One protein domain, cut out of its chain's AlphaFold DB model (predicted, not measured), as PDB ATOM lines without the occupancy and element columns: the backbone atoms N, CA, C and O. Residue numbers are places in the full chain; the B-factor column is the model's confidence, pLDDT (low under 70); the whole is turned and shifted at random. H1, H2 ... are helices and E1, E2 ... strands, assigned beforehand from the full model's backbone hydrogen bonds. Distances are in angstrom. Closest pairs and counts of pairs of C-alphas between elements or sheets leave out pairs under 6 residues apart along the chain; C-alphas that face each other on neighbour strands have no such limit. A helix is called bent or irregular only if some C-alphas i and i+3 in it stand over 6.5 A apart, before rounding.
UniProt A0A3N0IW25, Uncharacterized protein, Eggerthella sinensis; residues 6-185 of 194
ATOM      1  N   LYS A   6     -82.602 -20.314  87.516       94.31
ATOM      2  CA  LYS A   6     -83.377 -20.699  88.699       94.31
ATOM      3  C   LYS A   6     -82.900 -22.007  89.323       94.31
ATOM      4  O   LYS A   6     -82.750 -22.068  90.536       94.31
ATOM      5  N   THR A   7     -82.641 -23.029  88.503       92.44
ATOM      6  CA  THR A   7     -82.113 -24.309  88.995       92.44
ATOM      7  C   THR A   7     -80.818 -24.073  89.770       92.44
ATOM      8  O   THR A   7     -80.665 -24.609  90.856       92.44
ATOM      9  N   LEU A   8     -79.902 -23.244  89.268       93.56
ATOM     10  CA  LEU A   8     -78.640 -22.968  89.960       93.56
ATOM     11  C   LEU A   8     -78.867 -22.251  91.300       93.56
ATOM     12  O   LEU A   8     -78.274 -22.643  92.301       93.56
ATOM     13  N   LEU A   9     -79.759 -21.256  91.339       94.25
ATOM     14  CA  LEU A   9     -80.099 -20.536  92.574       94.25
ATOM     15  C   LEU A   9     -80.716 -21.450  93.641       94.25
ATOM     16  O   LEU A   9     -80.397 -21.325  94.821       94.25
ATOM     17  N   GLU A  10     -81.566 -22.395  93.236       92.88
ATOM     18  CA  GLU A  10     -82.181 -23.382  94.137       92.88
ATOM     19  C   GLU A  10     -81.160 -24.362  94.748       92.88
ATOM     20  O   GLU A  10     -81.470 -25.025  95.738       92.88
ATOM     21  N   ASN A  11     -79.946 -24.446  94.192       91.06
ATOM     22  CA  ASN A  11     -78.875 -25.316  94.679       91.06
ATOM     23  C   ASN A  11     -77.787 -24.580  95.478       91.06
ATOM     24  O   ASN A  11     -76.773 -25.186  95.810       91.06
ATOM     25  N   HIS A  12     -78.005 -23.310  95.836       90.50
ATOM     26  CA  HIS A  12     -77.260 -22.606  96.893       90.50
ATOM     27  C   HIS A  12     -75.728 -22.759  96.814       90.50
ATOM     28  O   HIS A  12     -75.075 -23.209  97.761       90.50
ATOM     29  N   GLY A  13     -75.152 -22.409  95.664       92.12
ATOM     30  CA  GLY A  13     -73.706 -22.421  95.456       92.12
ATOM     31  C   GLY A  13     -73.101 -23.772  95.064       92.12
ATOM     32  O   GLY A  13     -71.882 -23.847  94.911       92.12
ATOM     33  N   GLU A  14     -73.899 -24.826  94.868       95.88
ATOM     34  CA  GLU A  14     -73.403 -26.071  94.268       95.88
ATOM     35  C   GLU A  14     -73.147 -25.916  92.758       95.88
ATOM     36  O   GLU A  14     -73.845 -25.186  92.047       95.88
ATOM     37  N   LEU A  15     -72.127 -26.622  92.264       95.25
ATOM     38  CA  LEU A  15     -71.743 -26.641  90.858       95.25
ATOM     39  C   LEU A  15     -72.724 -27.461  90.021       95.25
ATOM     40  O   LEU A  15     -72.962 -28.646  90.259       95.25
ATOM     41  N   TYR A  16     -73.216 -26.833  88.960       94.75
ATOM     42  CA  TYR A  16     -73.895 -27.484  87.852       94.75
ATOM     43  C   TYR A  16     -72.959 -27.617  86.667       94.75
ATOM     44  O   TYR A  16     -72.322 -26.647  86.279       94.75
ATOM     45  N   TRP A  17     -72.920 -28.798  86.055       93.44
ATOM     46  CA  TRP A  17     -72.010 -29.083  84.950       93.44
ATOM     47  C   TRP A  17     -72.711 -29.061  83.591       93.44
ATOM     48  O   TRP A  17     -73.809 -29.596  83.417       93.44
ATOM     49  N   GLY A  18     -72.034 -28.483  82.605       88.44
ATOM     50  CA  GLY A  18     -72.433 -28.422  81.208       88.44
ATOM     51  C   GLY A  18     -71.248 -28.655  80.273       88.44
ATOM     52  O   GLY A  18     -70.094 -28.413  80.612       88.44
ATOM     53  N   THR A  19     -71.532 -29.127  79.061       83.06
ATOM     54  CA  THR A  19     -70.517 -29.384  78.025       83.06
ATOM     55  C   THR A  19     -70.960 -28.777  76.701       83.06
ATOM     56  O   THR A  19     -72.087 -29.034  76.254       83.06
ATOM     57  N   ARG A  20     -70.086 -28.029  76.021       74.88
ATOM     58  CA  ARG A  20     -70.328 -27.595  74.635       74.88
ATOM     59  C   ARG A  20     -69.885 -28.712  73.686       74.88
ATOM     60  O   ARG A  20     -68.749 -29.160  73.733       74.88
ATOM     61  N   LYS A  21     -70.757 -29.131  72.761       63.72
ATOM     62  CA  LYS A  21     -70.458 -30.213  71.793       63.72
ATOM     63  C   LYS A  21     -69.233 -29.955  70.904       63.72
ATOM     64  O   LYS A  21     -68.728 -30.897  70.306       63.72
ATOM     65  N   ALA A  22     -68.817 -28.697  70.763       62.12
ATOM     66  CA  ALA A  22     -67.706 -28.307  69.901       62.12
ATOM     67  C   ALA A  22     -66.331 -28.701  70.470       62.12
ATOM     68  O   ALA A  22     -65.427 -28.951  69.681       62.12
ATOM     69  N   ASN A  23     -66.201 -28.818  71.798       67.94
ATOM     70  CA  ASN A  23     -64.933 -29.073  72.482       67.94
ATOM     71  C   ASN A  23     -65.106 -30.235  73.480       67.94
ATOM     72  O   ASN A  23     -65.352 -29.987  74.657       67.94
ATOM     73  N   PRO A  24     -65.015 -31.503  73.037       65.94
ATOM     74  CA  PRO A  24     -65.313 -32.668  73.878       65.94
ATOM     75  C   PRO A  24     -64.409 -32.818  75.115       65.94
ATOM     76  O   PRO A  24     -64.809 -33.490  76.058       65.94
ATOM     77  N   GLY A  25     -63.237 -32.177  75.141       79.38
ATOM     78  CA  GLY A  25     -62.349 -32.133  76.310       79.38
ATOM     79  C   GLY A  25     -62.583 -30.955  77.262       79.38
ATOM     80  O   GLY A  25     -61.878 -30.863  78.258       79.38
ATOM     81  N   TYR A  26     -63.534 -30.056  76.981       88.69
ATOM     82  CA  TYR A  26     -63.814 -28.885  77.818       88.69
ATOM     83  C   TYR A  26     -65.197 -28.972  78.461       88.69
ATOM     84  O   TYR A  26     -66.224 -29.092  77.781       88.69
ATOM     85  N   CYS A  27     -65.218 -28.865  79.784       92.19
ATOM     86  CA  CYS A  27     -66.428 -28.861  80.593       92.19
ATOM     87  C   CYS A  27     -66.535 -27.562  81.392       92.19
ATOM     88  O   CYS A  27     -65.526 -26.962  81.752       92.19
ATOM     89  N   TYR A  28     -67.768 -27.155  81.681       93.44
ATOM     90  CA  TYR A  28     -68.083 -25.906  82.363       93.44
ATOM     91  C   TYR A  28     -68.920 -26.209  83.599       93.44
ATOM     92  O   TYR A  28     -69.933 -26.902  83.500       93.44
ATOM     93  N   GLY A  29     -68.503 -25.706  84.749       95.31
ATOM     94  CA  GLY A  29     -69.244 -25.708  85.999       95.31
ATOM     95  C   GLY A  29     -69.767 -24.304  86.282       95.31
ATOM     96  O   GLY A  29     -69.021 -23.345  86.134       95.31
ATOM     97  N   LEU A  30     -71.021 -24.164  86.699       96.69
ATOM     98  CA  LEU A  30     -71.567 -22.897  87.184       96.69
ATOM     99  C   LEU A  30     -72.156 -23.072  88.575       96.69
ATOM    100  O   LEU A  30     -72.898 -24.023  88.813       96.69
ATOM    101  N   SER A  31     -71.885 -22.122  89.464       96.69
ATOM    102  CA  SER A  31     -72.568 -22.013  90.754       96.69
ATOM    103  C   SER A  31     -73.046 -20.588  90.986       96.69
ATOM    104  O   SER A  31     -72.301 -19.645  90.710       96.69
ATOM    105  N   LEU A  32     -74.243 -20.446  91.555       97.12
ATOM    106  CA  LEU A  32     -74.787 -19.174  92.024       97.12
ATOM    107  C   LEU A  32     -75.192 -19.299  93.491       97.12
ATOM    108  O   LEU A  32     -75.849 -20.271  93.864       97.12
ATOM    109  N   ASP A  33     -74.840 -18.305  94.298       95.94
ATOM    110  CA  ASP A  33     -75.249 -18.216  95.698       95.94
ATOM    111  C   ASP A  33     -75.658 -16.784  96.053       95.94
ATOM    112  O   ASP A  33     -74.911 -15.834  95.816       95.94
ATOM    113  N   VAL A  34     -76.861 -16.627  96.606       94.00
ATOM    114  CA  VAL A  34     -77.400 -15.329  97.033       94.00
ATOM    115  C   VAL A  34     -77.294 -15.252  98.548       94.00
ATOM    116  O   VAL A  34     -78.009 -15.949  99.269       94.00
ATOM    117  N   GLY A  35     -76.395 -14.394  99.020       91.75
ATOM    118  CA  GLY A  35     -76.204 -14.096 100.434       91.75
ATOM    119  C   GLY A  35     -76.862 -12.781 100.849       91.75
ATOM    120  O   GLY A  35     -77.459 -12.074 100.042       91.75
ATOM    121  N   GLU A  36     -76.713 -12.418 102.125       90.62
ATOM    122  CA  GLU A  36     -77.216 -11.134 102.645       90.62
ATOM    123  C   GLU A  36     -76.531  -9.924 101.984       90.62
ATOM    124  O   GLU A  36     -77.160  -8.884 101.793       90.62
ATOM    125  N   ASP A  37     -75.256 -10.074 101.612       93.69
ATOM    126  CA  ASP A  37     -74.417  -8.984 101.104       93.69
ATOM    127  C   ASP A  37     -74.429  -8.863  99.568       93.69
ATOM    128  O   ASP A  37     -74.036  -7.829  99.021       93.69
ATOM    129  N   GLY A  38     -74.870  -9.895  98.842       96.38
ATOM    130  CA  GLY A  38     -74.824  -9.902  97.381       96.38
ATOM    131  C   GLY A  38     -74.949 -11.281  96.744       96.38
ATOM    132  O   GLY A  38     -75.222 -12.284  97.405       96.38
ATOM    133  N   LEU A  39     -74.704 -11.312  95.435       97.75
ATOM    134  CA  LEU A  39     -74.694 -12.511  94.602       97.75
ATOM    135  C   LEU A  39     -73.251 -12.947  94.331       97.75
ATOM    136  O   LEU A  39     -72.474 -12.194  93.743       97.75
ATOM    137  N   ALA A  40     -72.909 -14.174  94.711       97.88
ATOM    138  CA  ALA A  40     -71.681 -14.836  94.297       97.88
ATOM    139  C   ALA A  40     -71.953 -15.716  93.070       97.88
ATOM    140  O   ALA A  40     -72.879 -16.530  93.070       97.88
ATOM    141  N   ALA A  41     -71.123 -15.574  92.043       97.94
ATOM    142  CA  ALA A  41     -71.133 -16.421  90.861       97.94
ATOM    143  C   ALA A  41     -69.748 -17.036  90.663       97.94
ATOM    144  O   ALA A  41     -68.731 -16.359  90.836       97.94
ATOM    145  N   ARG A  42     -69.709 -18.316  90.287       97.38
ATOM    146  CA  ARG A  42     -68.474 -18.959  89.833       97.38
ATOM    147  C   ARG A  42     -68.677 -19.639  88.501       97.38
ATOM    148  O   ARG A  42     -69.661 -20.367  88.340       97.38
ATOM    149  N   VAL A  43     -67.708 -19.459  87.612       96.56
ATOM    150  CA  VAL A  43     -67.530 -20.297  86.430       96.56
ATOM    151  C   VAL A  43     -66.283 -21.133  86.625       96.56
ATOM    152  O   VAL A  43     -65.217 -20.602  86.904       96.56
ATOM    153  N   VAL A  44     -66.419 -22.444  86.498       96.25
ATOM    154  CA  VAL A  44     -65.311 -23.392  86.544       96.25
ATOM    155  C   VAL A  44     -65.125 -23.949  85.149       96.25
ATOM    156  O   VAL A  44     -66.066 -24.483  84.571       96.25
ATOM    157  N   TYR A  45     -63.916 -23.893  84.623       94.69
ATOM    158  CA  TYR A  45     -63.591 -24.514  83.347       94.69
ATOM    159  C   TYR A  45     -62.701 -25.691  83.643       94.69
ATOM    160  O   TYR A  45     -61.739 -25.553  84.388       94.69
ATOM    161  N   VAL A  46     -63.026 -26.842  83.071       95.19
ATOM    162  CA  VAL A  46     -62.229 -28.054  83.203       95.19
ATOM    163  C   VAL A  46     -61.761 -28.464  81.820       95.19
ATOM    164  O   VAL A  46     -62.582 -28.788  80.960       95.19
ATOM    165  N   MET A  47     -60.447 -28.465  81.624       93.56
ATOM    166  CA  MET A  47     -59.795 -29.046  80.460       93.56
ATOM    167  C   MET A  47     -59.331 -30.455  80.814       93.56
ATOM    168  O   MET A  47     -58.481 -30.646  81.682       93.56
ATOM    169  N   SER A  48     -59.885 -31.444  80.130       93.06
ATOM    170  CA  SER A  48     -59.449 -32.826  80.241       93.06
ATOM    171  C   SER A  48     -58.107 -33.026  79.554       93.06
ATOM    172  O   SER A  48     -57.905 -32.577  78.426       93.06
ATOM    173  N   ASP A  49     -57.243 -33.794  80.203       91.62
ATOM    174  CA  ASP A  49     -56.156 -34.474  79.521       91.62
ATOM    175  C   ASP A  49     -56.703 -35.620  78.655       91.62
ATOM    176  O   ASP A  49     -57.866 -36.025  78.807       91.62
ATOM    177  N   LEU A  50     -55.880 -36.126  77.744       90.38
ATOM    178  CA  LEU A  50     -56.242 -37.177  76.804       90.38
ATOM    179  C   LEU A  50     -55.477 -38.470  77.094       90.38
ATOM    180  O   LEU A  50     -54.312 -38.450  77.486       90.38
ATOM    181  N   ASP A  51     -56.144 -39.602  76.885       89.50
ATOM    182  CA  ASP A  51     -55.494 -40.908  76.895       89.50
ATOM    183  C   ASP A  51     -54.720 -41.183  75.587       89.50
ATOM    184  O   ASP A  51     -54.717 -40.385  74.648       89.50
ATOM    185  N   ASP A  52     -54.093 -42.361  75.493       88.56
ATOM    186  CA  ASP A  52     -53.354 -42.805  74.298       88.56
ATOM    187  C   ASP A  52     -54.211 -42.891  73.011       88.56
ATOM    188  O   ASP A  52     -53.667 -43.086  71.919       88.56
ATOM    189  N   ASN A  53     -55.540 -42.807  73.121       89.94
ATOM    190  CA  ASN A  53     -56.493 -42.837  72.011       89.94
ATOM    191  C   ASN A  53     -57.125 -41.462  71.735       89.94
ATOM    192  O   ASN A  53     -58.105 -41.402  70.991       89.94
ATOM    193  N   ASP A  54     -56.574 -40.389  72.308       86.94
ATOM    194  CA  ASP A  54     -57.112 -39.029  72.247       86.94
ATOM    195  C   ASP A  54     -58.502 -38.879  72.915       86.94
ATOM    196  O   ASP A  54     -59.263 -37.966  72.582       86.94
ATOM    197  N   GLU A  55     -58.859 -39.757  73.861       90.06
ATOM    198  CA  GLU A  55     -60.130 -39.693  74.592       90.06
ATOM    199  C   GLU A  55     -59.985 -38.912  75.917       90.06
ATOM    200  O   GLU A  55     -59.003 -39.106  76.639       90.06
ATOM    201  N   PRO A  56     -60.961 -38.057  76.289       91.94
ATOM    202  CA  PRO A  56     -60.927 -37.309  77.547       91.94
ATOM    203  C   PRO A  56     -60.866 -38.210  78.793       91.94
ATOM    204  O   PRO A  56     -61.745 -39.047  79.017       91.94
ATOM    205  N   LEU A  57     -59.866 -37.990  79.649       93.50
ATOM    206  CA  LEU A  57     -59.728 -38.643  80.955       93.50
ATOM    207  C   LEU A  57     -60.730 -38.143  82.012       93.50
ATOM    208  O   LEU A  57     -61.091 -38.899  82.921       93.50
ATOM    209  N   VAL A  58     -61.186 -36.891  81.923       94.19
ATOM    210  CA  VAL A  58     -62.255 -36.353  82.776       94.19
ATOM    211  C   VAL A  58     -63.602 -36.781  82.211       94.19
ATOM    212  O   VAL A  58     -64.022 -36.326  81.148       94.19
ATOM    213  N   THR A  59     -64.315 -37.631  82.950       91.06
ATOM    214  CA  THR A  59     -65.631 -38.117  82.524       91.06
ATOM    215  C   THR A  59     -66.771 -37.291  83.132       91.06
ATOM    216  O   THR A  59     -66.622 -36.727  84.222       91.06
ATOM    217  N   PRO A  60     -67.957 -37.256  82.493       89.12
ATOM    218  CA  PRO A  60     -69.137 -36.612  83.068       89.12
ATOM    219  C   PRO A  60     -69.509 -37.140  84.460       89.12
ATOM    220  O   PRO A  60     -69.962 -36.374  85.305       89.12
ATOM    221  N   GLU A  61     -69.307 -38.432  84.728       90.44
ATOM    222  CA  GLU A  61     -69.595 -39.043  86.031       90.44
ATOM    223  C   GLU A  61     -68.687 -38.507  87.141       90.44
ATOM    224  O   GLU A  61     -69.140 -38.378  88.277       90.44
ATOM    225  N   MET A  62     -67.429 -38.183  86.823       93.25
ATOM    226  CA  MET A  62     -66.523 -37.542  87.778       93.25
ATOM    227  C   MET A  62     -66.996 -36.130  88.116       93.25
ATOM    228  O   MET A  62     -67.056 -35.767  89.288       93.25
ATOM    229  N   LEU A  63     -67.380 -35.353  87.100       93.81
ATOM    230  CA  LEU A  63     -67.851 -33.982  87.288       93.81
ATOM    231  C   LEU A  63     -69.156 -33.939  88.080       93.81
ATOM    232  O   LEU A  63     -69.259 -33.193  89.040       93.81
ATOM    233  N   VAL A  64     -70.123 -34.809  87.781       90.50
ATOM    234  CA  VAL A  64     -71.389 -34.888  88.539       90.50
ATOM    235  C   VAL A  64     -71.180 -35.248  90.020       90.50
ATOM    236  O   VAL A  64     -72.058 -34.976  90.835       90.50
ATOM    237  N   ALA A  65     -70.036 -35.834  90.388       91.94
ATOM    238  CA  ALA A  65     -69.664 -36.073  91.783       91.94
ATOM    239  C   ALA A  65     -68.979 -34.870  92.465       91.94
ATOM    240  O   ALA A  65     -68.768 -34.911  93.676       91.94
ATOM    241  N   CYS A  66     -68.631 -33.825  91.709       95.81
ATOM    242  CA  CYS A  66     -68.013 -32.597  92.196       95.81
ATOM    243  C   CYS A  66     -69.085 -31.513  92.360       95.81
ATOM    244  O   CYS A  66     -69.493 -30.880  91.385       95.81
ATOM    245  N   TYR A  67     -69.543 -31.296  93.590       94.69
ATOM    246  CA  TYR A  67     -70.557 -30.284  93.907       94.69
ATOM    247  C   TYR A  67     -69.923 -28.938  94.253       94.69
ATOM    248  O   TYR A  67     -70.597 -27.913  94.240       94.69
ATOM    249  N   ARG A  68     -68.627 -28.928  94.571       95.44
ATOM    250  CA  ARG A  68     -67.845 -27.732  94.879       95.44
ATOM    251  C   ARG A  68     -66.487 -27.783  94.194       95.44
ATOM    252  O   ARG A  68     -66.039 -28.839  93.753       95.44
ATOM    253  N   VAL A  69     -65.814 -26.635  94.134       95.19
ATOM    254  CA  VAL A  69     -64.467 -26.532  93.548       95.19
ATOM    255  C   VAL A  69     -63.481 -27.434  94.294       95.19
ATOM    256  O   VAL A  69     -62.642 -28.077  93.673       95.19
ATOM    257  N   GLU A  70     -63.621 -27.563  95.616       95.75
ATOM    258  CA  GLU A  70     -62.736 -28.387  96.448       95.75
ATOM    259  C   GLU A  70     -62.860 -29.894  96.167       95.75
ATOM    260  O   GLU A  70     -61.997 -30.668  96.583       95.75
ATOM    261  N   ASP A  71     -63.907 -30.324  95.457       96.94
ATOM    262  CA  ASP A  71     -64.090 -31.722  95.068       96.94
ATOM    263  C   ASP A  71     -63.257 -32.100  93.825       96.94
ATOM    264  O   ASP A  71     -63.101 -33.288  93.535       96.94
ATOM    265  N   LEU A  72     -62.689 -31.128  93.098       96.81
ATOM    266  CA  LEU A  72     -61.965 -31.357  91.840       96.81
ATOM    267  C   LEU A  72     -60.610 -32.044  92.046       96.81
ATOM    268  O   LEU A  72     -60.357 -33.097  91.450       96.81
ATOM    269  N   GLU A  73     -59.767 -31.509  92.933       95.56
ATOM    270  CA  GLU A  73     -58.422 -32.054  93.172       95.56
ATOM    271  C   GLU A  73     -58.454 -33.511  93.671       95.56
ATOM    272  O   GLU A  73     -57.727 -34.343  93.119       95.56
ATOM    273  N   PRO A  74     -59.328 -33.908  94.628       95.19
ATOM    274  CA  PRO A  74     -59.470 -35.312  95.024       95.19
ATOM    275  C   PRO A  74     -59.849 -36.262  93.878       95.19
ATOM    276  O   PRO A  74     -59.604 -37.466  93.977       95.19
ATOM    277  N   ASN A  75     -60.446 -35.744  92.802       95.19
ATOM    278  CA  ASN A  75     -60.812 -36.506  91.610       95.19
ATOM    279  C   ASN A  75     -59.718 -36.514  90.523       95.19
ATOM    280  O   ASN A  75     -59.906 -37.152  89.481       95.19
ATOM    281  N   GLY A  76     -58.561 -35.895  90.785       95.12
ATOM    282  CA  GLY A  76     -57.430 -35.804  89.858       95.12
ATOM    283  C   GLY A  76     -57.565 -34.671  88.841       95.12
ATOM    284  O   GLY A  76     -56.968 -34.754  87.772       95.12
ATOM    285  N   ILE A  77     -58.383 -33.656  89.136       96.50
ATOM    286  CA  ILE A  77     -58.532 -32.450  88.316       96.50
ATOM    287  C   ILE A  77     -57.850 -31.314  89.080       96.50
ATOM    288  O   ILE A  77     -58.370 -30.851  90.091       96.50
ATOM    289  N   GLU A  78     -56.661 -30.914  88.645       95.69
ATOM    290  CA  GLU A  78     -55.789 -30.014  89.410       95.69
ATOM    291  C   GLU A  78     -55.899 -28.561  88.951       95.69
ATOM    292  O   GLU A  78     -56.411 -28.268  87.872       95.69
ATOM    293  N   LEU A  79     -55.416 -27.622  89.762       95.75
ATOM    294  CA  LEU A  79     -55.368 -26.226  89.349       95.75
ATOM    295  C   LEU A  79     -54.487 -26.073  88.098       95.75
ATOM    296  O   LEU A  79     -53.381 -26.609  88.033       95.75
ATOM    297  N   SER A  80     -54.958 -25.320  87.111       94.38
ATOM    298  CA  SER A  80     -54.258 -25.125  85.834       94.38
ATOM    299  C   SER A  80     -52.887 -24.455  85.952       94.38
ATOM    300  O   SER A  80     -52.032 -24.698  85.107       94.38
ATOM    301  N   ASP A  81     -52.617 -23.699  87.019       91.88
ATOM    302  CA  ASP A  81     -51.281 -23.146  87.303       91.88
ATOM    303  C   ASP A  81     -50.218 -24.241  87.513       91.88
ATOM    304  O   ASP A  81     -49.019 -23.983  87.414       91.88
ATOM    305  N   LEU A  82     -50.656 -25.463  87.830       91.06
ATOM    306  CA  LEU A  82     -49.813 -26.646  87.991       91.06
ATOM    307  C   LEU A  82     -49.710 -27.467  86.699       91.06
ATOM    308  O   LEU A  82     -49.161 -28.568  86.719       91.06
ATOM    309  N   MET A  83     -50.255 -26.970  85.585       89.69
ATOM    310  CA  MET A  83     -50.172 -27.645  84.298       89.69
ATOM    311  C   MET A  83     -48.713 -27.762  83.856       89.69
ATOM    312  O   MET A  83     -48.039 -26.773  83.579       89.69
ATOM    313  N   ASP A  84     -48.252 -29.006  83.787       84.25
ATOM    314  CA  ASP A  84     -46.902 -29.379  83.389       84.25
ATOM    315  C   ASP A  84     -46.959 -30.614  82.473       84.25
ATOM    316  O   ASP A  84     -47.890 -31.434  82.535       84.25
ATOM    317  N   ASP A  85     -45.953 -30.732  81.613       76.69
ATOM    318  CA  ASP A  85     -45.763 -31.854  80.697       76.69
ATOM    319  C   ASP A  85     -45.264 -33.102  81.453       76.69
ATOM    320  O   ASP A  85     -45.638 -34.221  81.108       76.69
ATOM    321  N   ASP A  86     -44.485 -32.923  82.528       82.69
ATOM    322  CA  ASP A  86     -43.920 -34.005  83.358       82.69
ATOM    323  C   ASP A  86     -44.834 -34.384  84.549       82.69
ATOM    324  O   ASP A  86     -44.388 -34.604  85.684       82.69
ATOM    325  N   ARG A  87     -46.146 -34.450  84.311       80.00
ATOM    326  CA  ARG A  87     -47.147 -34.716  85.356       80.00
ATOM    327  C   ARG A  87     -47.272 -36.197  85.738       80.00
ATOM    328  O   ARG A  87     -47.015 -37.079  84.920       80.00
ATOM    329  N   PRO A  88     -47.730 -36.505  86.965       85.19
ATOM    330  CA  PRO A  88     -48.102 -37.867  87.333       85.19
ATOM    331  C   PRO A  88     -49.319 -38.375  86.544       85.19
ATOM    332  O   PRO A  88     -50.283 -37.633  86.366       85.19
ATOM    333  N   ASP A  89     -49.359 -39.677  86.238       84.75
ATOM    334  CA  ASP A  89     -50.507 -40.365  85.598       84.75
ATOM    335  C   ASP A  89     -51.838 -40.250  86.380       84.75
ATOM    336  O   ASP A  89     -52.895 -40.674  85.915       84.75
ATOM    337  N   THR A  90     -51.802 -39.747  87.618       89.75
ATOM    338  CA  THR A  90     -52.998 -39.499  88.433       89.75
ATOM    339  C   THR A  90     -53.736 -38.222  88.046       89.75
ATOM    340  O   THR A  90     -54.906 -38.087  88.411       89.75
ATOM    341  N   VAL A  91     -53.073 -37.301  87.341       94.25
ATOM    342  CA  VAL A  91     -53.673 -36.066  86.829       94.25
ATOM    343  C   VAL A  91     -54.482 -36.403  85.585       94.25
ATOM    344  O   VAL A  91     -53.976 -37.004  84.644       94.25
ATOM    345  N   LYS A  92     -55.758 -36.031  85.592       94.81
ATOM    346  CA  LYS A  92     -56.708 -36.303  84.507       94.81
ATOM    347  C   LYS A  92     -57.109 -35.049  83.748       94.81
ATOM    348  O   LYS A  92     -57.690 -35.146  82.673       94.81
ATOM    349  N   GLY A  93     -56.856 -33.880  84.315       94.69
ATOM    350  CA  GLY A  93     -57.186 -32.604  83.712       94.69
ATOM    351  C   GLY A  93     -56.873 -31.452  84.648       94.69
ATOM    352  O   GLY A  93     -56.404 -31.657  85.771       94.69
ATOM    353  N   TRP A  94     -57.182 -30.253  84.177       95.88
ATOM    354  CA  TRP A  94     -56.952 -29.011  84.896       95.88
ATOM    355  C   TRP A  94     -58.203 -28.180  84.967       95.88
ATOM    356  O   TRP A  94     -59.050 -28.260  84.077       95.88
ATOM    357  N   TYR A  95     -58.278 -27.336  85.986       96.31
ATOM    358  CA  TYR A  95     -59.345 -26.371  86.103       96.31
ATOM    359  C   TYR A  95     -58.856 -24.951  86.364       96.31
ATOM    360  O   TYR A  95     -57.807 -24.724  86.967       96.31
ATOM    361  N   CYS A  96     -59.673 -24.003  85.922       95.62
ATOM    362  CA  CYS A  96     -59.612 -22.603  86.306       95.62
ATOM    363  C   CYS A  96     -60.976 -22.145  86.820       95.62
ATOM    364  O   CYS A  96     -62.001 -22.771  86.525       95.62
ATOM    365  N   VAL A  97     -60.990 -21.071  87.606       96.00
ATOM    366  CA  VAL A  97     -62.214 -20.506  88.176       96.00
ATOM    367  C   VAL A  97     -62.257 -19.004  87.944       96.00
ATOM    368  O   VAL A  97     -61.330 -18.291  88.320       96.00
ATOM    369  N   GLU A  98     -63.361 -18.532  87.382       95.44
ATOM    370  CA  GLU A  98     -63.803 -17.146  87.478       95.44
ATOM    371  C   GLU A  98     -64.678 -16.999  88.716       95.44
ATOM    372  O   GLU A  98     -65.721 -17.644  88.825       95.44
ATOM    373  N   GLU A  99     -64.276 -16.146  89.649       96.38
ATOM    374  CA  GLU A  99     -65.061 -15.778  90.819       96.38
ATOM    375  C   GLU A  99     -65.547 -14.337  90.675       96.38
ATOM    376  O   GLU A  99     -64.750 -13.401  90.582       96.38
ATOM    377  N   SER A 100     -66.865 -14.154  90.700       97.25
ATOM    378  CA  SER A 100     -67.501 -12.839  90.702       97.25
ATOM    379  C   SER A 100     -68.365 -12.658  91.945       97.25
ATOM    380  O   SER A 100     -69.083 -13.571  92.359       97.25
ATOM    381  N   PHE A 101     -68.323 -11.468  92.537       97.81
ATOM    382  CA  PHE A 101     -69.195 -11.086  93.645       97.81
ATOM    383  C   PHE A 101     -69.838  -9.729  93.382       97.81
ATOM    384  O   PHE A 101     -69.144  -8.711  93.340       97.81
ATOM    385  N   PHE A 102     -71.164  -9.720  93.258       97.94
ATOM    386  CA  PHE A 102     -71.975  -8.550  92.942       97.94
ATOM    387  C   PHE A 102     -72.707  -8.050  94.199       97.94
ATOM    388  O   PHE A 102     -73.658  -8.700  94.645       97.94
ATOM    389  N   PRO A 103     -72.295  -6.910  94.787       97.19
ATOM    390  CA  PRO A 103     -72.886  -6.411  96.027       97.19
ATOM    391  C   PRO A 103     -74.314  -5.884  95.832       97.19
ATOM    392  O   PRO A 103     -74.593  -5.157  94.872       97.19
ATOM    393  N   HIS A 104     -75.212  -6.169  96.780       94.94
ATOM    394  CA  HIS A 104     -76.587  -5.650  96.743       94.94
ATOM    395  C   HIS A 104     -76.660  -4.119  96.858       94.94
ATOM    396  O   HIS A 104     -77.576  -3.499  96.317       94.94
ATOM    397  N   ASP A 105     -75.702  -3.490  97.536       95.88
ATOM    398  CA  ASP A 105     -75.638  -2.036  97.700       95.88
ATOM    399  C   ASP A 105     -75.051  -1.302  96.479       95.88
ATOM    400  O   ASP A 105     -75.075  -0.072  96.442       95.88
ATOM    401  N   GLN A 106     -74.590  -2.036  95.458       96.69
ATOM    402  CA  GLN A 106     -73.989  -1.489  94.234       96.69
ATOM    403  C   GLN A 106     -74.866  -1.636  92.984       96.69
ATOM    404  O   GLN A 106     -74.400  -1.362  91.879       96.69
ATOM    405  N   VAL A 107     -76.143  -2.018  93.113       96.75
ATOM    406  CA  VAL A 107     -77.047  -2.246  91.964       96.75
ATOM    407  C   VAL A 107     -77.100  -1.054  90.997       96.75
ATOM    408  O   VAL A 107     -77.056  -1.253  89.786       96.75
ATOM    409  N   GLU A 108     -77.124   0.189  91.492       97.69
ATOM    410  CA  GLU A 108     -77.122   1.378  90.621       97.69
ATOM    411  C   GLU A 108     -75.818   1.515  89.817       97.69
ATOM    412  O   GLU A 108     -75.848   1.861  88.635       97.69
ATOM    413  N   ALA A 109     -74.672   1.221  90.436       97.25
ATOM    414  CA  ALA A 109     -73.371   1.264  89.773       97.25
ATOM    415  C   ALA A 109     -73.210   0.115  88.764       97.25
ATOM    416  O   ALA A 109     -72.674   0.322  87.674       97.25
ATOM    417  N   LEU A 110     -73.723  -1.072  89.101       97.75
ATOM    418  CA  LEU A 110     -73.782  -2.232  88.214       97.75
ATOM    419  C   LEU A 110     -74.638  -1.944  86.980       97.75
ATOM    420  O   LEU A 110     -74.182  -2.178  85.864       97.75
ATOM    421  N   GLN A 111     -75.828  -1.361  87.159       98.19
ATOM    422  CA  GLN A 111     -76.699  -0.972  86.049       98.19
ATOM    423  C   GLN A 111     -76.022   0.065  85.150       98.19
ATOM    424  O   GLN A 111     -75.973  -0.117  83.938       98.19
ATOM    425  N   ALA A 112     -75.442   1.119  85.733       97.69
ATOM    426  CA  ALA A 112     -74.755   2.154  84.965       97.69
ATOM    427  C   ALA A 112     -73.549   1.605  84.182       97.69
ATOM    428  O   ALA A 112     -73.286   2.049  83.064       97.69
ATOM    429  N   SER A 113     -72.820   0.644  84.756       96.81
ATOM    430  CA  SER A 113     -71.745  -0.065  84.060       96.81
ATOM    431  C   SER A 113     -72.297  -0.922  82.923       96.81
ATOM    432  O   SER A 113     -71.809  -0.813  81.803       96.81
ATOM    433  N   SER A 114     -73.337  -1.718  83.179       97.19
ATOM    434  CA  SER A 114     -73.979  -2.574  82.177       97.19
ATOM    435  C   SER A 114     -74.484  -1.759  80.981       97.19
ATOM    436  O   SER A 114     -74.102  -2.033  79.845       97.19
ATOM    437  N   ASP A 115     -75.226  -0.676  81.229       97.44
ATOM    438  CA  ASP A 115     -75.775   0.213  80.192       97.44
ATOM    439  C   ASP A 115     -74.687   0.863  79.321       97.44
ATOM    440  O   ASP A 115     -74.913   1.167  78.148       97.44
ATOM    441  N   ALA A 116     -73.504   1.110  79.893       96.31
ATOM    442  CA  ALA A 116     -72.377   1.710  79.185       96.31
ATOM    443  C   ALA A 116     -71.591   0.705  78.324       96.31
ATOM    444  O   ALA A 116     -70.859   1.137  77.434       96.31
ATOM    445  N   HIS A 117     -71.739  -0.598  78.584       94.44
ATOM    446  CA  HIS A 117     -70.900  -1.673  78.040       94.44
ATOM    447  C   HIS A 117     -71.742  -2.801  77.429       94.44
ATOM    448  O   HIS A 117     -71.550  -3.979  77.730       94.44
ATOM    449  N   ASP A 118     -72.690  -2.426  76.567       94.00
ATOM    450  CA  ASP A 118     -73.543  -3.341  75.794       94.00
ATOM    451  C   ASP A 118     -74.337  -4.345  76.647       94.00
ATOM    452  O   ASP A 118     -74.533  -5.491  76.249       94.00
ATOM    453  N   TYR A 119     -74.815  -3.900  77.811       95.50
ATOM    454  CA  TYR A 119     -75.694  -4.661  78.701       95.50
ATOM    455  C   TYR A 119     -75.094  -6.002  79.166       95.50
ATOM    456  O   TYR A 119     -75.779  -7.006  79.290       95.50
ATOM    457  N   TYR A 120     -73.791  -6.038  79.451       96.19
ATOM    458  CA  TYR A 120     -73.069  -7.278  79.780       96.19
ATOM    459  C   TYR A 120     -73.407  -7.933  81.140       96.19
ATOM    460  O   TYR A 120     -72.786  -8.933  81.475       96.19
ATOM    461  N   LEU A 121     -74.327  -7.380  81.943       97.56
ATOM    462  CA  LEU A 121     -74.724  -7.910  83.264       97.56
ATOM    463  C   LEU A 121     -76.246  -8.105  83.401       97.56
ATOM    464  O   LEU A 121     -76.793  -7.948  84.496       97.56
ATOM    465  N   GLU A 122     -76.978  -8.340  82.311       97.06
ATOM    466  CA  GLU A 122     -78.448  -8.404  82.333       97.06
ATOM    467  C   GLU A 122     -79.010  -9.495  83.253       97.06
ATOM    468  O   GLU A 122     -79.961  -9.237  83.998       97.06
ATOM    469  N   ILE A 123     -78.451 -10.704  83.224       97.75
ATOM    470  CA  ILE A 123     -78.871 -11.832  84.057       97.75
ATOM    471  C   ILE A 123     -78.493 -11.557  85.514       97.75
ATOM    472  O   ILE A 123     -79.345 -11.718  86.389       97.75
ATOM    473  N   MET A 124     -77.274 -11.080  85.791       97.44
ATOM    474  CA  MET A 124     -76.840 -10.729  87.152       97.44
ATOM    475  C   MET A 124     -77.739  -9.656  87.769       97.44
ATOM    476  O   MET A 124     -78.230  -9.820  88.888       97.44
ATOM    477  N   LEU A 125     -78.021  -8.583  87.025       97.56
ATOM    478  CA  LEU A 125     -78.917  -7.513  87.463       97.56
ATOM    479  C   LEU A 125     -80.345  -8.013  87.654       97.56
ATOM    480  O   LEU A 125     -80.996  -7.618  88.623       97.56
ATOM    481  N   ARG A 126     -80.826  -8.916  86.791       96.44
ATOM    482  CA  ARG A 126     -82.145  -9.532  86.959       96.44
ATOM    483  C   ARG A 126     -82.227 -10.301  88.267       96.44
ATOM    484  O   ARG A 126     -83.174 -10.070  89.004       96.44
ATOM    485  N   ILE A 127     -81.235 -11.135  88.585       96.50
ATOM    486  CA  ILE A 127     -81.179 -11.901  89.842       96.50
ATOM    487  C   ILE A 127     -81.133 -10.965  91.059       96.50
ATOM    488  O   ILE A 127     -81.886 -11.152  92.011       96.50
ATOM    489  N   LEU A 128     -80.281  -9.936  91.028       96.00
ATOM    490  CA  LEU A 128     -80.107  -8.999  92.148       96.00
ATOM    491  C   LEU A 128     -81.349  -8.153  92.443       96.00
ATOM    492  O   LEU A 128     -81.483  -7.635  93.552       96.00
ATOM    493  N   THR A 129     -82.228  -7.980  91.454       95.06
ATOM    494  CA  THR A 129     -83.395  -7.092  91.533       95.06
ATOM    495  C   THR A 129     -84.728  -7.836  91.564       95.06
ATOM    496  O   THR A 129     -85.779  -7.190  91.528       95.06
ATOM    497  N   ILE A 130     -84.709  -9.171  91.690       93.69
ATOM    498  CA  ILE A 130     -85.926  -9.975  91.866       93.69
ATOM    499  C   ILE A 130     -86.689  -9.472  93.088       93.69
ATOM    500  O   ILE A 130     -86.148  -9.372  94.194       93.69
ATOM    501  N   SER A 131     -87.971  -9.162  92.896       92.88
ATOM    502  CA  SER A 131     -88.795  -8.681  93.997       92.88
ATOM    503  C   SER A 131     -89.173  -9.822  94.951       92.88
ATOM    504  O   SER A 131     -89.297 -10.976  94.531       92.88
ATOM    505  N   PRO A 132     -89.442  -9.532  96.235       92.44
ATOM    506  CA  PRO A 132     -89.938 -10.541  97.170       92.44
ATOM    507  C   PRO A 132     -91.220 -11.241  96.695       92.44
ATOM    508  O   PRO A 132     -91.418 -12.422  96.976       92.44
ATOM    509  N   GLU A 133     -92.095 -10.529  95.978       95.62
ATOM    510  CA  GLU A 133     -93.296 -11.106  95.369       95.62
ATOM    511  C   GLU A 133     -92.937 -12.139  94.303       95.62
ATOM    512  O   GLU A 133     -93.496 -13.233  94.299       95.62
ATOM    513  N   GLU A 134     -91.969 -11.831  93.442       93.69
ATOM    514  CA  GLU A 134     -91.520 -12.751  92.406       93.69
ATOM    515  C   GLU A 134     -90.814 -13.981  93.002       93.69
ATOM    516  O   GLU A 134     -91.051 -15.108  92.560       93.69
ATOM    517  N   VAL A 135     -90.018 -13.803  94.065       91.00
ATOM    518  CA  VAL A 135     -89.461 -14.930  94.834       91.00
ATOM    519  C   VAL A 135     -90.584 -15.823  95.368       91.00
ATOM    520  O   VAL A 135     -90.510 -17.045  95.239       91.00
ATOM    521  N   ALA A 136     -91.652 -15.240  95.925       92.25
ATOM    522  CA  ALA A 136     -92.798 -15.996  96.434       92.25
ATOM    523  C   ALA A 136     -93.574 -16.738  95.328       92.25
ATOM    524  O   ALA A 136     -94.171 -17.783  95.593       92.25
ATOM    525  N   GLU A 137     -93.547 -16.227  94.097       94.19
ATOM    526  CA  GLU A 137     -94.095 -16.881  92.902       94.19
ATOM    527  C   GLU A 137     -93.151 -17.940  92.301       94.19
ATOM    528  O   GLU A 137     -93.536 -18.658  91.378       94.19
ATOM    529  N   GLY A 138     -91.943 -18.090  92.849       91.06
ATOM    530  CA  GLY A 138     -90.957 -19.068  92.399       91.06
ATOM    531  C   GLY A 138     -90.108 -18.591  91.221       91.06
ATOM    532  O   GLY A 138     -89.725 -19.421  90.399       91.06
ATOM    533  N   MET A 139     -89.811 -17.291  91.133       94.50
ATOM    534  CA  MET A 139     -88.876 -16.692  90.163       94.50
ATOM    535  C   MET A 139     -89.185 -17.013  88.685       94.50
ATOM    536  O   MET A 139     -88.303 -17.485  87.960       94.50
ATOM    537  N   PRO A 140     -90.421 -16.783  88.201       93.06
ATOM    538  CA  PRO A 140     -90.801 -17.114  86.828       93.06
ATOM    539  C   PRO A 140     -89.972 -16.390  85.753       93.06
ATOM    540  O   PRO A 140     -89.841 -16.916  84.648       93.06
ATOM    541  N   THR A 141     -89.369 -15.224  86.031       91.94
ATOM    542  CA  THR A 141     -88.543 -14.518  85.025       91.94
ATOM    543  C   THR A 141     -87.216 -15.215  84.722       91.94
ATOM    544  O   THR A 141     -86.555 -14.878  83.734       91.94
ATOM    545  N   LEU A 142     -86.834 -16.192  85.547       94.25
ATOM    546  CA  LEU A 142     -85.620 -16.986  85.396       94.25
ATOM    547  C   LEU A 142     -85.867 -18.358  84.750       94.25
ATOM    548  O   LEU A 142     -84.901 -19.064  84.459       94.25
ATOM    549  N   ASP A 143     -87.125 -18.761  84.531       90.50
ATOM    550  CA  ASP A 143     -87.463 -20.087  83.983       90.50
ATOM    551  C   ASP A 143     -86.976 -20.259  82.530       90.50
ATOM    552  O   ASP A 143     -86.702 -21.378  82.093       90.50
ATOM    553  N   GLU A 144     -86.855 -19.158  81.784       91.00
ATOM    554  CA  GLU A 144     -86.407 -19.160  80.383       91.00
ATOM    555  C   GLU A 144     -84.895 -18.947  80.229       91.00
ATOM    556  O   GLU A 144     -84.358 -19.220  79.158       91.00
ATOM    557  N   LEU A 145     -84.203 -18.500  81.286       95.62
ATOM    558  CA  LEU A 145     -82.760 -18.268  81.262       95.62
ATOM    559  C   LEU A 145     -82.021 -19.579  81.511       95.62
ATOM    560  O   LEU A 145     -82.158 -20.210  82.565       95.62
ATOM    561  N   THR A 146     -81.236 -20.011  80.535       94.50
ATOM    562  CA  THR A 146     -80.545 -21.297  80.570       94.50
ATOM    563  C   THR A 146     -79.164 -21.190  81.211       94.50
ATOM    564  O   THR A 146     -78.584 -20.114  81.333       94.50
ATOM    565  N   PHE A 147     -78.600 -22.346  81.565       93.62
ATOM    566  CA  PHE A 147     -77.193 -22.488  81.941       93.62
ATOM    567  C   PHE A 147     -76.239 -21.781  80.966       93.62
ATOM    568  O   PHE A 147     -75.280 -21.153  81.395       93.62
ATOM    569  N   PHE A 148     -76.481 -21.891  79.656       93.56
ATOM    570  CA  PHE A 148     -75.558 -21.351  78.658       93.56
ATOM    571  C   PHE A 148     -75.724 -19.851  78.434       93.56
ATOM    572  O   PHE A 148     -74.726 -19.215  78.123       93.56
ATOM    573  N   ASP A 149     -76.922 -19.294  78.645       95.69
ATOM    574  CA  ASP A 149     -77.110 -17.836  78.626       95.69
ATOM    575  C   ASP A 149     -76.321 -17.195  79.777       95.69
ATOM    576  O   ASP A 149     -75.628 -16.200  79.595       95.69
ATOM    577  N   LEU A 150     -76.358 -17.824  80.958       96.12
ATOM    578  CA  LEU A 150     -75.554 -17.404  82.104       96.12
ATOM    579  C   LEU A 150     -74.050 -17.587  81.868       96.12
ATOM    580  O   LEU A 150     -73.273 -16.703  82.215       96.12
ATOM    581  N   LEU A 151     -73.640 -18.724  81.294       95.44
ATOM    582  CA  LEU A 151     -72.237 -18.962  80.950       95.44
ATOM    583  C   LEU A 151     -71.718 -17.876  80.002       95.44
ATOM    584  O   LEU A 151     -70.635 -17.359  80.230       95.44
ATOM    585  N   GLU A 152     -72.487 -17.532  78.967       95.19
ATOM    586  CA  GLU A 152     -72.122 -16.505  77.987       95.19
ATOM    587  C   GLU A 152     -71.989 -15.117  78.628       95.19
ATOM    588  O   GLU A 152     -71.046 -14.390  78.318       95.19
ATOM    589  N   GLU A 153     -72.889 -14.756  79.548       96.94
ATOM    590  CA  GLU A 153     -72.784 -13.491  80.278       96.94
ATOM    591  C   GLU A 153     -71.511 -13.424  81.136       96.94
ATOM    592  O   GLU A 153     -70.786 -12.430  81.082       96.94
ATOM    593  N   LEU A 154     -71.210 -14.489  81.888       96.56
ATOM    594  CA  LEU A 154     -70.043 -14.539  82.772       96.56
ATOM    595  C   LEU A 154     -68.718 -14.624  81.989       96.56
ATOM    596  O   LEU A 154     -67.835 -13.808  82.245       96.56
ATOM    597  N   GLU A 155     -68.618 -15.486  80.965       93.56
ATOM    598  CA  GLU A 155     -67.482 -15.513  80.013       93.56
ATOM    599  C   GLU A 155     -67.264 -14.112  79.404       93.56
ATOM    600  O   GLU A 155     -66.138 -13.623  79.264       93.56
ATOM    601  N   GLY A 156     -68.364 -13.418  79.102       94.44
ATOM    602  CA  GLY A 156     -68.362 -12.061  78.580       94.44
ATOM    603  C   GLY A 156     -67.734 -11.017  79.508       94.44
ATOM    604  O   GLY A 156     -67.294  -9.979  79.005       94.44
ATOM    605  N   ILE A 157     -67.665 -11.256  80.822       95.12
ATOM    606  CA  ILE A 157     -66.949 -10.389  81.769       95.12
ATOM    607  C   ILE A 157     -65.445 -10.536  81.551       95.12
ATOM    608  O   ILE A 157     -64.771  -9.534  81.299       95.12
ATOM    609  N   ALA A 158     -64.927 -11.766  81.605       92.69
ATOM    610  CA  ALA A 158     -63.505 -12.047  81.439       92.69
ATOM    611  C   ALA A 158     -62.988 -11.561  80.074       92.69
ATOM    612  O   ALA A 158     -61.961 -10.886  80.012       92.69
ATOM    613  N   GLU A 159     -63.741 -11.795  78.991       93.44
ATOM    614  CA  GLU A 159     -63.378 -11.312  77.651       93.44
ATOM    615  C   GLU A 159     -63.284  -9.781  77.568       93.44
ATOM    616  O   GLU A 159     -62.366  -9.240  76.949       93.44
ATOM    617  N   ARG A 160     -64.237  -9.060  78.173       95.06
ATOM    618  CA  ARG A 160     -64.247  -7.588  78.154       95.06
ATOM    619  C   ARG A 160     -63.164  -6.996  79.048       95.06
ATOM    620  O   ARG A 160     -62.636  -5.930  78.725       95.06
ATOM    621  N   ILE A 161     -62.839  -7.665  80.157       94.31
ATOM    622  CA  ILE A 161     -61.682  -7.314  80.988       94.31
ATOM    623  C   ILE A 161     -60.420  -7.452  80.156       94.31
ATOM    624  O   ILE A 161     -59.708  -6.459  80.033       94.31
ATOM    625  N   ASP A 162     -60.188  -8.614  79.540       93.31
ATOM    626  CA  ASP A 162     -58.983  -8.865  78.751       93.31
ATOM    627  C   ASP A 162     -58.853  -7.859  77.602       93.31
ATOM    628  O   ASP A 162     -57.803  -7.260  77.425       93.31
ATOM    629  N   ARG A 163     -59.940  -7.535  76.891       93.88
ATOM    630  CA  ARG A 163     -59.928  -6.499  75.835       93.88
ATOM    631  C   ARG A 163     -59.763  -5.064  76.350       93.88
ATOM    632  O   ARG A 163     -59.624  -4.139  75.547       93.88
ATOM    633  N   GLY A 164     -59.780  -4.848  77.664       93.56
ATOM    634  CA  GLY A 164     -59.672  -3.528  78.278       93.56
ATOM    635  C   GLY A 164     -60.903  -2.643  78.052       93.56
ATOM    636  O   GLY A 164     -60.788  -1.416  78.060       93.56
ATOM    637  N   GLU A 165     -62.069  -3.244  77.807       94.12
ATOM    638  CA  GLU A 165     -63.295  -2.540  77.410       94.12
ATOM    639  C   GLU A 165     -64.051  -1.969  78.617       94.12
ATOM    640  O   GLU A 165     -64.664  -0.905  78.524       94.12
ATOM    641  N   LEU A 166     -63.958  -2.626  79.777       94.62
ATOM    642  CA  LEU A 166     -64.675  -2.199  80.977       94.62
ATOM    643  C   LEU A 166     -64.044  -0.956  81.624       94.62
ATOM    644  O   LEU A 166     -62.855  -0.656  81.481       94.62
ATOM    645  N   SER A 167     -64.851  -0.234  82.403       92.38
ATOM    646  CA  SER A 167     -64.386   0.888  83.226       92.38
ATOM    647  C   SER A 167     -63.730   0.409  84.525       92.38
ATOM    648  O   SER A 167     -64.175  -0.564  85.124       92.38
ATOM    649  N   ARG A 168     -62.684   1.123  84.965       92.19
ATOM    650  CA  ARG A 168     -61.941   0.850  86.207       92.19
ATOM    651  C   ARG A 168     -62.316   1.871  87.300       92.19
ATOM    652  O   ARG A 168     -62.387   3.063  86.980       92.19
ATOM    653  N   PRO A 169     -62.460   1.467  88.574       94.06
ATOM    654  CA  PRO A 169     -62.555   0.078  89.031       94.06
ATOM    655  C   PRO A 169     -63.899  -0.550  88.629       94.06
ATOM    656  O   PRO A 169     -64.848   0.171  88.306       94.06
ATOM    657  N   LEU A 170     -63.984  -1.882  88.668       95.94
ATOM    658  CA  LEU A 170     -65.264  -2.576  88.506       95.94
ATOM    659  C   LEU A 170     -66.203  -2.251  89.682       95.94
ATOM    660  O   LEU A 170     -65.743  -2.107  90.817       95.94
ATOM    661  N   PRO A 171     -67.527  -2.184  89.451       96.00
ATOM    662  CA  PRO A 171     -68.511  -2.032  90.525       96.00
ATOM    663  C   PRO A 171     -68.789  -3.340  91.295       96.00
ATOM    664  O   PRO A 171     -69.690  -3.382  92.129       96.00
ATOM    665  N   PHE A 172     -68.037  -4.406  91.019       97.00
ATOM    666  CA  PHE A 172     -68.132  -5.727  91.639       97.00
ATOM    667  C   PHE A 172     -66.734  -6.323  91.842       97.00
ATOM    668  O   PHE A 172     -65.750  -5.846  91.274       97.00
ATOM    669  N   GLY A 173     -66.644  -7.369  92.663       96.31
ATOM    670  CA  GLY A 173     -65.419  -8.151  92.799       96.31
ATOM    671  C   GLY A 173     -65.297  -9.152  91.657       96.31
ATOM    672  O   GLY A 173     -66.248  -9.879  91.398       96.31
ATOM    673  N   PHE A 174     -64.133  -9.211  91.017       95.56
ATOM    674  CA  PHE A 174     -63.794 -10.224  90.020       95.56
ATOM    675  C   PHE A 174     -62.397 -10.772  90.305       95.56
ATOM    676  O   PHE A 174     -61.494 -10.010  90.679       95.56
ATOM    677  N   ARG A 175     -62.236 -12.086  90.162       93.69
ATOM    678  CA  ARG A 175     -60.962 -12.773  90.328       93.69
ATOM    679  C   ARG A 175     -60.895 -14.047  89.487       93.69
ATOM    680  O   ARG A 175     -61.816 -14.856  89.525       93.69
ATOM    681  N   LEU A 176     -59.745 -14.287  88.878       92.44
ATOM    682  CA  LEU A 176     -59.327 -15.557  88.317       92.44
ATOM    683  C   LEU A 176     -58.484 -16.360  89.309       92.44
ATOM    684  O   LEU A 176     -57.637 -15.844  90.051       92.44
ATOM    685  N   VAL A 177     -58.719 -17.665  89.306       93.06
ATOM    686  CA  VAL A 177     -57.935 -18.664  90.029       93.06
ATOM    687  C   VAL A 177     -57.510 -19.726  89.020       93.06
ATOM    688  O   VAL A 177     -58.369 -20.353  88.405       93.06
ATOM    689  N   GLY A 178     -56.203 -19.934  88.847       86.00
ATOM    690  CA  GLY A 178     -55.695 -20.837  87.817       86.00
ATOM    691  C   GLY A 178     -55.853 -20.256  86.412       86.00
ATOM    692  O   GLY A 178     -56.593 -20.802  85.605       86.00
ATOM    693  N   ASP A 179     -55.234 -19.132  86.077       84.06
ATOM    694  CA  ASP A 179     -55.519 -18.437  84.808       84.06
ATOM    695  C   ASP A 179     -54.803 -19.030  83.579       84.06
ATOM    696  O   ASP A 179     -55.064 -18.609  82.447       84.06
ATOM    697  N   ALA A 180     -53.979 -20.066  83.768       83.50
ATOM    698  CA  ALA A 180     -53.184 -20.687  82.710       83.50
ATOM    699  C   ALA A 180     -53.999 -21.199  81.500       83.50
ATOM    700  O   ALA A 180     -53.445 -21.330  80.409       83.50
ATOM    701  N   LEU A 181     -55.306 -21.462  81.661       81.88
ATOM    702  CA  LEU A 181     -56.189 -21.886  80.562       81.88
ATOM    703  C   LEU A 181     -56.723 -20.731  79.705       81.88
ATOM    704  O   LEU A 181     -57.109 -20.964  78.561       81.88
ATOM    705  N   PHE A 182     -56.782 -19.508  80.236       78.06
ATOM    706  CA  PHE A 182     -57.419 -18.378  79.552       78.06
ATOM    707  C   PHE A 182     -56.461 -17.565  78.697       78.06
ATOM    708  O   PHE A 182     -56.877 -17.054  77.663       78.06
ATOM    709  N   GLY A 183     -55.195 -17.458  79.113       74.44
ATOM    710  CA  GLY A 183     -54.149 -16.803  78.329       74.44
ATOM    711  C   GLY A 183     -54.496 -15.371  77.910       74.44
ATOM    712  O   GLY A 183     -54.459 -15.078  76.719       74.44
ATOM    713  N   TRP A 184     -54.830 -14.502  78.871       83.88
ATOM    714  CA  TRP A 184     -55.143 -13.093  78.608       83.88
ATOM    715  C   TRP A 184     -54.106 -12.405  77.720       83.88
ATOM    716  O   TRP A 184     -52.893 -12.522  77.930       83.88
ATOM    717  N   GLU A 185     -54.596 -11.669  76.729       83.56
ATOM    718  CA  GLU A 185     -53.780 -11.070  75.683       83.56
ATOM    719  C   GLU A 185     -53.508  -9.576  75.898       83.56
ATOM    720  O   GLU A 185     -52.432  -9.105  75.504       83.56
TER     721      GLU A 185
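What this domain is: This is residues 6 to 185 of the 194 residues of an uncharacterized protein of Eggerthella sinensis (UniProt A0A3N0IW25). A twisted sheet, its long strands E2, E3 and E5 side by side, is crossed on one face by the longest helix, H6. The helical hairpin of H3 and H4 packs at one end of the long strands, where residues 132 to 137, with H5, stick out; the long links 49 to 59 and 80 to 92 lie by the opposite end. The printed part has 180 residues, with six named helices and six named strands in the order H1 E1 E2 E3 H2 E4 E5 H3 H4 H5 H6 E6. The sheet is branched and mixed, and the class is mixed, helices and strands. The whole is compact, with a radius of gyration of the C-alphas of 17.2 A and spans of 53 by 37 by 28 A.

How they stand to each other: E1, residues 16 to 19, E2, 26 to 34, and E3, 38 to 48, form a meander, each strand the antiparallel neighbour of the one before, in two hairpins; N 18 and O 28 are 2.8 A apart, N 29 and O 44 2.7 A. E3 is antiparallel to E5, residues 93 to 103, with N 43 and O 98 at 3.0 A. On the other side of E5 lie E4, residues 77 to 79, parallel, with N 95 and O 78 at 2.8 A, and E6, residues 173 to 177, antiparallel, with N 99 and O 175 at 2.8 A. H6, residues 147 to 162, is on the sheet at a height of 9.2 A and runs across the strands, at 84 degrees to E2 on the local plane; its closest C-alphas to E3 are those of Leu 154 and Val 43, 7.3 A. On the same face are H4, residues 122 to 128, over E3 at a height of 9.7 A, and H1, residues 6 to 10, over none of the strands. H4 and H6 only just touch, with 3 pairs of C-alphas within 8 A, the closest Ile 123 and Leu 150 at 6.8 A; they are about perpendicular, at 74 degrees. H3, residues 104 to 116, touches H4 at a shallow tilt of 13 degrees, opposite ways, with the C-alphas of His 104 and Leu 128 closest at 6.7 A; H3 only grazes the sheet, with residues 104 to 110. H2, residues 60 to 64, lies over E2 at a height of 8.0 A. H5, residues 132 to 136, stands free. Every O i to N i+4 pair is within hydrogen-bond range in H1, H2, H4 and H5; in H3 it is 7 of 9, in H6 11 of 12.

Where its parts are: H1 begins at C-alpha 6, (-83.377, -20.699, 88.699). From first to last C-alpha E2 measures 27.2 A, E3 32.5 A, E5 32.9 A, H6 23.0 A and H3 19.5 A. H3 is irregular: C-alphas 105 and 108 are 8.0 A apart. H6 begins at C-alpha 147, (-77.193, -22.488, 81.941), and E6 ends at C-alpha 177, (-57.935, -18.664, 90.029).

The domain as a whole: The two C-alphas farthest apart, those of Asp 86 and Glu 133, are 55.7 A apart. The printed part has no cut. The links E3 to H2, H2 to E4 and E4 to E5 are long. The mean pLDDT of the printed part is 92.5; residues 21 to 24 are under 70.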